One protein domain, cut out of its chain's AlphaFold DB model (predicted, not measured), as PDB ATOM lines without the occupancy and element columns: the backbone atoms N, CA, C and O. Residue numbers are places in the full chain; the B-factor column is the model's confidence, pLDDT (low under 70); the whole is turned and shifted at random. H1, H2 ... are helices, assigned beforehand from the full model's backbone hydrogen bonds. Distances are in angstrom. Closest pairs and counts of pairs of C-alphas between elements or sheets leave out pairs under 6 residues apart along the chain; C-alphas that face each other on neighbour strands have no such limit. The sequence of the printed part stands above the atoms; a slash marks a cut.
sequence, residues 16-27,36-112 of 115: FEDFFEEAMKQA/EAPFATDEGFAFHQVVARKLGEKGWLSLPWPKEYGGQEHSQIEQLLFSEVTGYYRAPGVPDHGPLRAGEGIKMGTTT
ATOM      1  N   PHE A  16     -10.775  32.064  49.076       89.94
ATOM      2  CA  PHE A  16     -10.696  31.807  47.640       89.94
ATOM      3  C   PHE A  16     -10.427  30.328  47.352       89.94
ATOM      4  O   PHE A  16     -11.104  29.750  46.504       89.94
ATOM      5  N   GLU A  17      -9.475  29.709  48.052       91.19
ATOM      6  CA  GLU A  17      -9.154  28.288  47.883       91.19
ATOM      7  C   GLU A  17     -10.365  27.400  48.155       91.19
ATOM      8  O   GLU A  17     -10.728  26.605  47.291       91.19
ATOM      9  N   ASP A  18     -11.031  27.592  49.294       92.94
ATOM     10  CA  ASP A  18     -12.192  26.795  49.690       92.94
ATOM     11  C   ASP A  18     -13.337  26.956  48.663       92.94
ATOM     12  O   ASP A  18     -14.006  25.986  48.296       92.94
ATOM     13  N   PHE A  19     -13.542  28.165  48.123       91.56
ATOM     14  CA  PHE A  19     -14.535  28.398  47.071       91.56
ATOM     15  C   PHE A  19     -14.186  27.692  45.757       91.56
ATOM     16  O   PHE A  19     -15.055  27.056  45.154       91.56
ATOM     17  N   PHE A  20     -12.948  27.834  45.278       89.00
ATOM     18  CA  PHE A  20     -12.549  27.262  43.995       89.00
ATOM     19  C   PHE A  20     -12.416  25.742  44.066       89.00
ATOM     20  O   PHE A  20     -12.774  25.073  43.100       89.00
ATOM     21  N   GLU A  21     -12.020  25.182  45.207       90.75
ATOM     22  CA  GLU A  21     -12.048  23.739  45.439       90.75
ATOM     23  C   GLU A  21     -13.478  23.189  45.298       90.75
ATOM     24  O   GLU A  21     -13.713  22.237  44.550       90.75
ATOM     25  N   GLU A  22     -14.458  23.824  45.946       90.00
ATOM     26  CA  GLU A  22     -15.872  23.446  45.832       90.00
ATOM     27  C   GLU A  22     -16.432  23.660  44.418       90.00
ATOM     28  O   GLU A  22     -17.207  22.841  43.913       90.00
ATOM     29  N   ALA A  23     -16.036  24.743  43.745       88.00
ATOM     30  CA  ALA A  23     -16.463  25.023  42.378       88.00
ATOM     31  C   ALA A  23     -15.918  23.980  41.390       88.00
ATOM     32  O   ALA A  23     -16.666  23.498  40.539       88.00
ATOM     33  N   MET A  24     -14.652  23.584  41.528       86.81
ATOM     34  CA  MET A  24     -13.997  22.625  40.635       86.81
ATOM     35  C   MET A  24     -14.500  21.189  40.809       86.81
ATOM     36  O   MET A  24     -14.405  20.405  39.868       86.81
ATOM     37  N   LYS A  25     -15.132  20.838  41.938       87.12
ATOM     38  CA  LYS A  25     -15.838  19.546  42.087       87.12
ATOM     39  C   LYS A  25     -16.974  19.363  41.073       87.12
ATOM     40  O   LYS A  25     -17.361  18.234  40.793       87.12
ATOM     41  N   GLN A  26     -17.508  20.460  40.535       85.25
ATOM     42  CA  GLN A  26     -18.566  20.460  39.518       85.25
ATOM     43  C   GLN A  26     -18.007  20.504  38.085       85.25
ATOM     44  O   GLN A  26     -18.785  20.647  37.141       85.25
ATOM     45  N   ALA A  27     -16.684  20.411  37.908       84.50
ATOM     46  CA  ALA A  27     -16.063  20.486  36.594       84.50
ATOM     47  C   ALA A  27     -16.466  19.289  35.707       84.50
ATOM     48  O   ALA A  27     -16.495  18.148  36.182       84.50
ATOM     49  N   GLU A  36      -9.615  28.453  26.247       77.06
ATOM     50  CA  GLU A  36     -10.462  27.754  25.277       77.06
ATOM     51  C   GLU A  36     -11.383  26.718  25.941       77.06
ATOM     52  O   GLU A  36     -12.369  26.289  25.343       77.06
ATOM     53  N   ALA A  37     -11.106  26.324  27.191       77.75
ATOM     54  CA  ALA A  37     -11.860  25.278  27.886       77.75
ATOM     55  C   ALA A  37     -13.368  25.582  28.033       77.75
ATOM     56  O   ALA A  37     -14.169  24.673  27.801       77.75
ATOM     57  N   PRO A  38     -13.804  26.827  28.331       79.69
ATOM     58  CA  PRO A  38     -15.219  27.198  28.292       79.69
ATOM     59  C   PRO A  38     -15.886  27.049  26.920       79.69
ATOM     60  O   PRO A  38     -17.102  26.930  26.867       79.69
ATOM     61  N   PHE A  39     -15.132  27.100  25.820       80.31
ATOM     62  CA  PHE A  39     -15.668  27.103  24.453       80.31
ATOM     63  C   PHE A  39     -15.524  25.751  23.747       80.31
ATOM     64  O   PHE A  39     -16.080  25.553  22.669       80.31
ATOM     65  N   ALA A  40     -14.797  24.811  24.355       81.44
ATOM     66  CA  ALA A  40     -14.562  23.485  23.800       81.44
ATOM     67  C   ALA A  40     -15.833  22.618  23.761       81.44
ATOM     68  O   ALA A  40     -15.963  21.759  22.890       81.44
ATOM     69  N   THR A  41     -16.761  22.819  24.702       83.19
ATOM     70  CA  THR A  41     -18.016  22.058  24.811       83.19
ATOM     71  C   THR A  41     -19.138  22.920  25.392       83.19
ATOM     72  O   THR A  41     -18.882  23.837  26.175       83.19
ATOM     73  N   ASP A  42     -20.392  22.580  25.079       85.06
ATOM     74  CA  ASP A  42     -21.570  23.232  25.674       85.06
ATOM     75  C   ASP A  42     -21.614  23.051  27.204       85.06
ATOM     76  O   ASP A  42     -22.020  23.950  27.942       85.06
ATOM     77  N   GLU A  43     -21.140  21.905  27.699       84.44
ATOM     78  CA  GLU A  43     -21.028  21.591  29.129       84.44
ATOM     79  C   GLU A  43     -19.955  22.447  29.816       84.44
ATOM     80  O   GLU A  43     -20.178  22.957  30.917       84.44
ATOM     81  N   GLY A  44     -18.819  22.669  29.149       84.12
ATOM     82  CA  GLY A  44     -17.778  23.597  29.589       84.12
ATOM     83  C   GLY A  44     -18.277  25.040  29.650       84.12
ATOM     84  O   GLY A  44     -18.002  25.748  30.623       84.12
ATOM     85  N   PHE A  45     -19.082  25.460  28.669       84.75
ATOM     86  CA  PHE A  45     -19.689  26.790  28.660       84.75
ATOM     87  C   PHE A  45     -20.713  26.954  29.789       84.75
ATOM     88  O   PHE A  45     -20.689  27.950  30.517       84.75
ATOM     89  N   ALA A  46     -21.577  25.957  29.994       87.12
ATOM     90  CA  ALA A  46     -22.539  25.951  31.091       87.12
ATOM     91  C   ALA A  46     -21.836  25.995  32.458       87.12
ATOM     92  O   ALA A  46     -22.222  26.782  33.327       87.12
ATOM     93  N   PHE A  47     -20.762  25.217  32.632       86.81
ATOM     94  CA  PHE A  47     -19.938  25.246  33.839       86.81
ATOM     95  C   PHE A  47     -19.316  26.631  34.064       86.81
ATOM     96  O   PHE A  47     -19.446  27.193  35.154       86.81
ATOM     97  N   HIS A  48     -18.743  27.240  33.021       86.00
ATOM     98  CA  HIS A  48     -18.223  28.605  33.084       86.00
ATOM     99  C   HIS A  48     -19.291  29.612  33.524       86.00
ATOM    100  O   HIS A  48     -19.031  30.427  34.410       86.00
ATOM    101  N   GLN A  49     -20.502  29.544  32.967       86.75
ATOM    102  CA  GLN A  49     -21.594  30.443  33.347       86.75
ATOM    103  C   GLN A  49     -22.030  30.264  34.805       86.75
ATOM    104  O   GLN A  49     -22.319  31.253  35.480       86.75
ATOM    105  N   VAL A  50     -22.080  29.027  35.306       89.19
ATOM    106  CA  VAL A  50     -22.428  28.747  36.709       89.19
ATOM    107  C   VAL A  50     -21.383  29.341  37.650       89.19
ATOM    108  O   VAL A  50     -21.745  30.011  38.619       89.19
ATOM    109  N   VAL A  51     -20.096  29.141  37.360       88.50
ATOM    110  CA  VAL A  51     -19.010  29.688  38.185       88.50
ATOM    111  C   VAL A  51     -18.984  31.218  38.101       88.50
ATOM    112  O   VAL A  51     -18.933  31.873  39.141       88.50
ATOM    113  N   ALA A  52     -19.136  31.801  36.908       86.81
ATOM    114  CA  ALA A  52     -19.201  33.252  36.717       86.81
ATOM    115  C   ALA A  52     -20.343  33.901  37.518       86.81
ATOM    116  O   ALA A  52     -20.148  34.944  38.138       86.81
ATOM    117  N   ARG A  53     -21.528  33.274  37.566       86.69
ATOM    118  CA  ARG A  53     -22.650  33.775  38.381       86.69
ATOM    119  C   ARG A  53     -22.324  33.767  39.871       86.69
ATOM    120  O   ARG A  53     -22.524  34.785  40.522       86.69
ATOM    121  N   LYS A  54     -21.760  32.670  40.390       88.38
ATOM    122  CA  LYS A  54     -21.346  32.570  41.803       88.38
ATOM    123  C   LYS A  54     -20.282  33.617  42.162       88.38
ATOM    124  O   LYS A  54     -20.338  34.213  43.235       88.38
ATOM    125  N   LEU A  55     -19.338  33.874  41.253       86.69
ATOM    126  CA  LEU A  55     -18.339  34.939  41.406       86.69
ATOM    127  C   LEU A  55     -18.983  36.332  41.408       86.69
ATOM    128  O   LEU A  55     -18.590  37.189  42.199       86.69
ATOM    129  N   GLY A  56     -19.982  36.556  40.550       83.44
ATOM    130  CA  GLY A  56     -20.753  37.798  40.498       83.44
ATOM    131  C   GLY A  56     -21.555  38.057  41.774       83.44
ATOM    132  O   GLY A  56     -21.511  39.166  42.298       83.44
ATOM    133  N   GLU A  57     -22.213  37.036  42.327       85.12
ATOM    134  CA  GLU A  57     -22.952  37.119  43.600       85.12
ATOM    135  C   GLU A  57     -22.043  37.478  44.781       85.12
ATOM    136  O   GLU A  57     -22.438  38.232  45.667       85.12
ATOM    137  N   LYS A  58     -20.799  36.985  44.769       83.50
ATOM    138  CA  LYS A  58     -19.769  37.344  45.753       83.50
ATOM    139  C   LYS A  58     -19.100  38.698  45.479       83.50
ATOM    140  O   LYS A  58     -18.334  39.172  46.314       83.50
ATOM    141  N   GLY A  59     -19.358  39.331  44.333       82.81
ATOM    142  CA  GLY A  59     -18.708  40.581  43.920       82.81
ATOM    143  C   GLY A  59     -17.236  40.417  43.520       82.81
ATOM    144  O   GLY A  59     -16.499  41.398  43.433       82.81
ATOM    145  N   TRP A  60     -16.785  39.188  43.262       84.00
ATOM    146  CA  TRP A  60     -15.384  38.892  42.948       84.00
ATOM    147  C   TRP A  60     -15.009  39.210  41.492       84.00
ATOM    148  O   TRP A  60     -13.835  39.305  41.147       84.00
ATOM    149  N   LEU A  61     -16.004  39.466  40.636       75.94
ATOM    150  CA  LEU A  61     -15.791  39.969  39.273       75.94
ATOM    151  C   LEU A  61     -15.389  41.454  39.222       75.94
ATOM    152  O   LEU A  61     -14.992  41.936  38.164       75.94
ATOM    153  N   SER A  62     -15.459  42.160  40.353       76.12
ATOM    154  CA  SER A  62     -15.157  43.591  40.462       76.12
ATOM    155  C   SER A  62     -14.280  43.910  41.680       76.12
ATOM    156  O   SER A  62     -14.354  45.012  42.224       76.12
ATOM    157  N   LEU A  63     -13.415  42.975  42.103       78.50
ATOM    158  CA  LEU A  63     -12.513  43.140  43.259       78.50
ATOM    159  C   LEU A  63     -11.795  44.511  43.325       78.50
ATOM    160  O   LEU A  63     -11.865  45.142  44.378       78.50
ATOM    161  N   PRO A  64     -11.167  45.036  42.247       73.56
ATOM    162  CA  PRO A  64     -10.451  46.314  42.296       73.56
ATOM    163  C   PRO A  64     -11.334  47.560  42.209       73.56
ATOM    164  O   PRO A  64     -10.815  48.675  42.347       73.56
ATOM    165  N   TRP A  65     -12.621  47.416  41.881       76.00
ATOM    166  CA  TRP A  65     -13.483  48.566  41.615       76.00
ATOM    167  C   TRP A  65     -13.808  49.298  42.926       76.00
ATOM    168  O   TRP A  65     -13.896  48.656  43.977       76.00
ATOM    169  N   PRO A  66     -14.001  50.627  42.879       72.69
ATOM    170  CA  PRO A  66     -14.544  51.377  44.004       72.69
ATOM    171  C   PRO A  66     -15.877  50.796  44.484       72.69
ATOM    172  O   PRO A  66     -16.690  50.347  43.669       72.69
ATOM    173  N   LYS A  67     -16.142  50.869  45.794       75.88
ATOM    174  CA  LYS A  67     -17.424  50.437  46.380       75.88
ATOM    175  C   LYS A  67     -18.620  51.173  45.776       75.88
ATOM    176  O   LYS A  67     -19.688  50.584  45.642       75.88
ATOM    177  N   GLU A  68     -18.424  52.419  45.343       73.44
ATOM    178  CA  GLU A  68     -19.429  53.225  44.631       73.44
ATOM    179  C   GLU A  68     -19.950  52.544  43.351       73.44
ATOM    180  O   GLU A  68     -21.110  52.713  42.986       73.44
ATOM    181  N   TYR A  69     -19.127  51.710  42.711       70.31
ATOM    182  CA  TYR A  69     -19.476  50.967  41.498       70.31
ATOM    183  C   TYR A  69     -19.749  49.477  41.763       70.31
ATOM    184  O   TYR A  69     -19.706  48.667  40.839       70.31
ATOM    185  N   GLY A  70     -20.015  49.100  43.020       66.81
ATOM    186  CA  GLY A  70     -20.281  47.711  43.413       66.81
ATOM    187  C   GLY A  70     -19.032  46.828  43.501       66.81
ATOM    188  O   GLY A  70     -19.152  45.606  43.517       66.81
ATOM    189  N   GLY A  71     -17.842  47.434  43.537       72.81
ATOM    190  CA  GLY A  71     -16.586  46.733  43.781       72.81
ATOM    191  C   GLY A  71     -16.254  46.570  45.257       72.81
ATOM    192  O   GLY A  71     -16.995  47.004  46.138       72.81
ATOM    193  N   GLN A  72     -15.106  45.954  45.528       72.62
ATOM    194  CA  GLN A  72     -14.648  45.700  46.894       72.62
ATOM    195  C   GLN A  72     -13.375  46.473  47.284       72.62
ATOM    196  O   GLN A  72     -12.917  46.332  48.411       72.62
ATOM    197  N   GLU A  73     -12.830  47.318  46.401       77.12
ATOM    198  CA  GLU A  73     -11.619  48.122  46.652       77.12
ATOM    199  C   GLU A  73     -10.386  47.319  47.094       77.12
ATOM    200  O   GLU A  73      -9.541  47.828  47.829       77.12
ATOM    201  N   HIS A  74     -10.251  46.083  46.611       76.44
ATOM    202  CA  HIS A  74      -9.116  45.227  46.955       76.44
ATOM    203  C   HIS A  74      -7.792  45.853  46.515       76.44
ATOM    204  O   HIS A  74      -7.630  46.350  45.393       76.44
ATOM    205  N   SER A  75      -6.818  45.779  47.410       79.56
ATOM    206  CA  SER A  75      -5.421  46.121  47.198       79.56
ATOM    207  C   SER A  75      -4.769  45.225  46.140       79.56
ATOM    208  O   SER A  75      -5.286  44.179  45.742       79.56
ATOM    209  N   GLN A  76      -3.589  45.628  45.670       77.38
ATOM    210  CA  GLN A  76      -2.862  44.877  44.646       77.38
ATOM    211  C   GLN A  76      -2.471  43.461  45.111       77.38
ATOM    212  O   GLN A  76      -2.420  42.547  44.291       77.38
ATOM    213  N   ILE A  77      -2.208  43.270  46.413       83.69
ATOM    214  CA  ILE A  77      -1.851  41.954  46.969       83.69
ATOM    215  C   ILE A  77      -3.061  41.021  46.957       83.69
ATOM    216  O   ILE A  77      -2.938  39.879  46.540       83.69
ATOM    217  N   GLU A  78      -4.242  41.496  47.336       83.12
ATOM    218  CA  GLU A  78      -5.447  40.658  47.346       83.12
ATOM    219  C   GLU A  78      -5.844  40.216  45.928       83.12
ATOM    220  O   GLU A  78      -6.231  39.070  45.700       83.12
ATOM    221  N   GLN A  79      -5.642  41.091  44.941       82.12
ATOM    222  CA  GLN A  79      -5.817  40.752  43.528       82.12
ATOM    223  C   GLN A  79      -4.784  39.728  43.034       82.12
ATOM    224  O   GLN A  79      -5.113  38.870  42.208       82.12
ATOM    225  N   LEU A  80      -3.548  39.795  43.539       84.06
ATOM    226  CA  LEU A  80      -2.518  38.792  43.271       84.06
ATOM    227  C   LEU A  80      -2.913  37.433  43.860       84.06
ATOM    228  O   LEU A  80      -2.846  36.439  43.145       84.06
ATOM    229  N   LEU A  81      -3.394  37.398  45.107       87.44
ATOM    230  CA  LEU A  81      -3.866  36.174  45.760       87.44
ATOM    231  C   LEU A  81      -5.016  35.531  44.981       87.44
ATOM    232  O   LEU A  81      -4.991  34.334  44.708       87.44
ATOM    233  N   PHE A  82      -5.993  36.329  44.546       86.31
ATOM    234  CA  PHE A  82      -7.085  35.839  43.710       86.31
ATOM    235  C   PHE A  82      -6.578  35.256  42.379       86.31
ATOM    236  O   PHE A  82      -7.024  34.190  41.949       86.31
ATOM    237  N   SER A  83      -5.607  35.918  41.742       83.75
ATOM    238  CA  SER A  83      -4.992  35.455  40.488       83.75
ATOM    239  C   SER A  83      -4.187  34.161  40.673       83.75
ATOM    240  O   SER A  83      -4.217  33.280  39.817       83.75
ATOM    241  N   GLU A  84      -3.492  34.015  41.801       86.31
ATOM    242  CA  GLU A  84      -2.741  32.806  42.149       86.31
ATOM    243  C   GLU A  84      -3.679  31.609  42.334       86.31
ATOM    244  O   GLU A  84      -3.474  30.558  41.723       86.31
ATOM    245  N   VAL A  85      -4.749  31.783  43.115       88.56
ATOM    246  CA  VAL A  85      -5.713  30.712  43.396       88.56
ATOM    247  C   VAL A  85      -6.471  30.312  42.127       88.56
ATOM    248  O   VAL A  85      -6.551  29.128  41.799       88.56
ATOM    249  N   THR A  86      -6.981  31.279  41.364       85.38
ATOM    250  CA  THR A  86      -7.677  30.999  40.093       85.38
ATOM    251  C   THR A  86      -6.779  30.267  39.094       85.38
ATOM    252  O   THR A  86      -7.230  29.313  38.455       85.38
ATOM    253  N   GLY A  87      -5.501  30.654  38.999       82.75
ATOM    254  CA  GLY A  87      -4.502  29.979  38.171       82.75
ATOM    255  C   GLY A  87      -4.187  28.556  38.639       82.75
ATOM    256  O   GLY A  87      -4.107  27.649  37.809       82.75
ATOM    257  N   TYR A  88      -4.068  28.336  39.952       86.19
ATOM    258  CA  TYR A  88      -3.803  27.016  40.534       86.19
ATOM    259  C   TYR A  88      -4.928  26.017  40.239       86.19
ATOM    260  O   TYR A  88      -4.674  24.912  39.758       86.19
ATOM    261  N   TYR A  89      -6.179  26.430  40.456       85.44
ATOM    262  CA  TYR A  89      -7.357  25.590  40.222       85.44
ATOM    263  C   TYR A  89      -7.793  25.536  38.755       85.44
ATOM    264  O   TYR A  89      -8.698  24.774  38.419       85.44
ATOM    265  N   ARG A  90      -7.170  26.329  37.872       82.69
ATOM    266  CA  ARG A  90      -7.584  26.511  36.469       82.69
ATOM    267  C   ARG A  90      -9.084  26.804  36.343       82.69
ATOM    268  O   ARG A  90      -9.782  26.250  35.482       82.69
ATOM    269  N   ALA A  91      -9.574  27.638  37.254       78.75
ATOM    270  CA  ALA A  91     -10.993  27.882  37.432       78.75
ATOM    271  C   ALA A  91     -11.569  28.730  36.283       78.75
ATOM    272  O   ALA A  91     -10.944  29.711  35.872       78.75
ATOM    273  N   PRO A  92     -12.767  28.401  35.767       78.31
ATOM    274  CA  PRO A  92     -13.466  29.258  34.819       78.31
ATOM    275  C   PRO A  92     -14.197  30.414  35.504       78.31
ATOM    276  O   PRO A  92     -14.217  30.550  36.724       78.31
ATOM    277  N   GLY A  93     -14.859  31.241  34.697       67.00
ATOM    278  CA  GLY A  93     -15.777  32.280  35.161       67.00
ATOM    279  C   GLY A  93     -15.102  33.595  35.536       67.00
ATOM    280  O   GLY A  93     -15.791  34.592  35.731       67.00
ATOM    281  N   VAL A  94     -13.772  33.623  35.585       68.81
ATOM    282  CA  VAL A  94     -12.993  34.858  35.643       68.81
ATOM    283  C   VAL A  94     -12.764  35.406  34.234       68.81
ATOM    284  O   VAL A  94     -12.462  34.633  33.322       68.81
ATOM    285  N   PRO A  95     -12.914  36.728  34.022       59.31
ATOM    286  CA  PRO A  95     -12.559  37.342  32.754       59.31
ATOM    287  C   PRO A  95     -11.066  37.151  32.481       59.31
ATOM    288  O   PRO A  95     -10.248  37.135  33.398       59.31
ATOM    289  N   ASP A  96     -10.727  37.058  31.203       52.09
ATOM    290  CA  ASP A  96      -9.432  36.642  30.647       52.09
ATOM    291  C   ASP A  96      -8.194  37.442  31.128       52.09
ATOM    292  O   ASP A  96      -7.039  37.049  30.974       52.09
ATOM    293  N   HIS A  97      -8.420  38.597  31.754       49.72
ATOM    294  CA  HIS A  97      -7.385  39.472  32.316       49.72
ATOM    295  C   HIS A  97      -7.601  39.790  33.801       49.72
ATOM    296  O   HIS A  97      -7.066  40.775  34.318       49.72
ATOM    297  N   GLY A  98      -8.420  38.984  34.479       50.62
ATOM    298  CA  GLY A  98      -8.938  39.296  35.801       50.62
ATOM    299  C   GLY A  98      -9.773  40.588  35.809       50.62
ATOM    300  O   GLY A  98      -9.912  41.283  34.799       50.62
ATOM    301  N   PRO A  99     -10.342  40.956  36.961       54.28
ATOM    302  CA  PRO A  99     -11.115  42.192  37.098       54.28
ATOM    303  C   PRO A  99     -10.247  43.473  37.033       54.28
ATOM    304  O   PRO A  99     -10.776  44.585  36.941       54.28
ATOM    305  N   LEU A 100      -8.915  43.314  37.037       52.38
ATOM    306  CA  LEU A 100      -7.876  44.351  36.993       52.38
ATOM    307  C   LEU A 100      -8.089  45.375  35.867       52.38
ATOM    308  O   LEU A 100      -8.303  46.558  36.131       52.38
ATOM    309  N   ARG A 101      -8.090  44.926  34.604       47.91
ATOM    310  CA  ARG A 101      -8.105  45.841  33.445       47.91
ATOM    311  C   ARG A 101      -9.398  46.634  33.300       47.91
ATOM    312  O   ARG A 101      -9.367  47.783  32.871       47.91
ATOM    313  N   ALA A 102     -10.530  46.041  33.671       51.19
ATOM    314  CA  ALA A 102     -11.809  46.738  33.623       51.19
ATOM    315  C   ALA A 102     -11.902  47.828  34.710       51.19
ATOM    316  O   ALA A 102     -12.485  48.884  34.475       51.19
ATOM    317  N   GLY A 103     -11.286  47.608  35.880       51.44
ATOM    318  CA  GLY A 103     -11.289  48.573  36.985       51.44
ATOM    319  C   GLY A 103     -10.375  49.771  36.777       51.44
ATOM    320  O   GLY A 103     -10.744  50.893  37.126       51.44
ATOM    321  N   GLU A 104      -9.205  49.561  36.175       53.59
ATOM    322  CA  GLU A 104      -8.261  50.643  35.871       53.59
ATOM    323  C   GLU A 104      -8.858  51.671  34.901       53.59
ATOM    324  O   GLU A 104      -8.698  52.872  35.110       53.59
ATOM    325  N   GLY A 105      -9.624  51.227  33.898       55.09
ATOM    326  CA  GLY A 105     -10.321  52.128  32.974       55.09
ATOM    327  C   GLY A 105     -11.337  53.044  33.668       55.09
ATOM    328  O   GLY A 105     -11.418  54.226  33.338       55.09
ATOM    329  N   ILE A 106     -12.060  52.535  34.672       57.91
ATOM    330  CA  ILE A 106     -13.020  53.326  35.462       57.91
ATOM    331  C   ILE A 106     -12.281  54.329  36.358       57.91
ATOM    332  O   ILE A 106     -12.607  55.514  36.325       57.91
ATOM    333  N   LYS A 107     -11.241  53.890  37.087       55.44
ATOM    334  CA  LYS A 107     -10.430  54.773  37.953       55.44
ATOM    335  C   LYS A 107      -9.755  55.903  37.166       55.44
ATOM    336  O   LYS A 107      -9.730  57.046  37.617       55.44
ATOM    337  N   MET A 108      -9.231  55.602  35.978       54.66
ATOM    338  CA  MET A 108      -8.591  56.598  35.110       54.66
ATOM    339  C   MET A 108      -9.610  57.532  34.438       54.66
ATOM    340  O   MET A 108      -9.343  58.725  34.275       54.66
ATOM    341  N   GLY A 109     -10.799  57.023  34.099       50.28
ATOM    342  CA  GLY A 109     -11.899  57.821  33.550       50.28
ATOM    343  C   GLY A 109     -12.442  58.863  34.532       50.28
ATOM    344  O   GLY A 109     -12.762  59.977  34.121       50.28
ATOM    345  N   THR A 110     -12.474  58.556  35.833       50.22
ATOM    346  CA  THR A 110     -12.884  59.507  36.883       50.22
ATOM    347  C   THR A 110     -11.856  60.608  37.158       50.22
ATOM    348  O   THR A 110     -12.243  61.697  37.565       50.22
ATOM    349  N   THR A 111     -10.571  60.383  36.862       46.19
ATOM    350  CA  THR A 111      -9.513  61.410  36.982       46.19
ATOM    351  C   THR A 111      -9.519  62.418  35.823       46.19
ATOM    352  O   THR A 111      -8.964  63.504  35.946       46.19
ATOM    353  N   THR A 112     -10.183  62.124  34.699       44.31
ATOM    354  CA  THR A 112     -10.158  62.987  33.494       44.31
ATOM    355  C   THR A 112     -11.380  63.912  33.398       44.31
ATOM    356  O   THR A 112     -11.836  64.263  32.312       44.31
TER     357      THR A 112
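AT A GLANCE: This is residues 16 to 27 and 36 to 112 of the 115 residues of the protein "Acyl-CoA_dh_N domain-containing protein" of Dehalococcoidia bacterium (UniProt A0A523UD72). Three helices, H1, H3 and H4, stand round a middle filled by loop stretches, with H1 running beside H4 and H3 running the other way; their mutual contacts are few. H5 makes one end of the long axis, beyond the start of H4, and the short H2 makes a corner with the start of H3 toward the other end. The printed part has 89 residues with five named helices, H1 to H5 in order along the chain, no named strand, and the class all helix. It is compact, with a radius of gyration of the C-alphas of 13.7 A, and elongated in outline, spanning 43 by 24 by 20 A.

HOW THE PARTS SIT: Begin at H1, residues 16 to 24, and look across to H4, residues 76 to 89: they touch, and their closest C-alphas, those of Glu 17 and Val 85, are 6.2 A apart. Both run the same way at a shallow tilt of 28 degrees. H3, residues 42 to 57, is close to H1 but not clearly touching, with the closest C-alphas, those of Ala 23 and Val 51, 6.8 A apart; the two run opposite ways at a shallow tilt of 29 degrees. H2, residues 37 to 40, and H3 touch only at the corner by their tight link, with residues 44 to 48 alone of H3 taking part; the closest C-alphas, those of Pro 38 and Phe 45, are 4.5 A apart. H5, residues 100 to 111, touches no helix. It is close to H4 but not clearly touching, the closest C-alphas, those of Gln 79 and Leu 100, being 7.7 A apart, and these helices run opposite ways at a shallow tilt of 23 degrees. H3 and H4 are apart, as are H3 and H5. In the backbone, every O i to N i+4 pair is within hydrogen-bond range in H1, H3 and H4, against 5 of 8 in H5; H2 is too short for such a pair.

IN THESE COORDINATES: Find C-alpha 16 at (-10.696, 31.807, 47.640); from there H1 runs 12.0 A to residue 24. After the cut, H2 covers 5.2 A from residue 37 to 40. H3 runs 22.7 A, from C-alpha 42 at (-21.570, 23.232, 25.674) to residue 57. H4 runs 20.3 A from residue 76 to 89. H5 runs 17.1 A from residue 100 and ends with C-alpha 111 at (-9.513, 61.410, 36.982).

THE WHOLE: Look to Lys 25 and Thr 112 for the two C-alphas farthest apart, 44.6 A. Residues 28 to 35 are not printed, and C-alphas 27 and 36 are 14.6 A apart across this cut. The link from H3 to H4, residues 58 to 75, is long. Mean pLDDT of the printed part is 76.3; residue 70 and residues 93 to 112 are under 70, and H5 has a mean of 52.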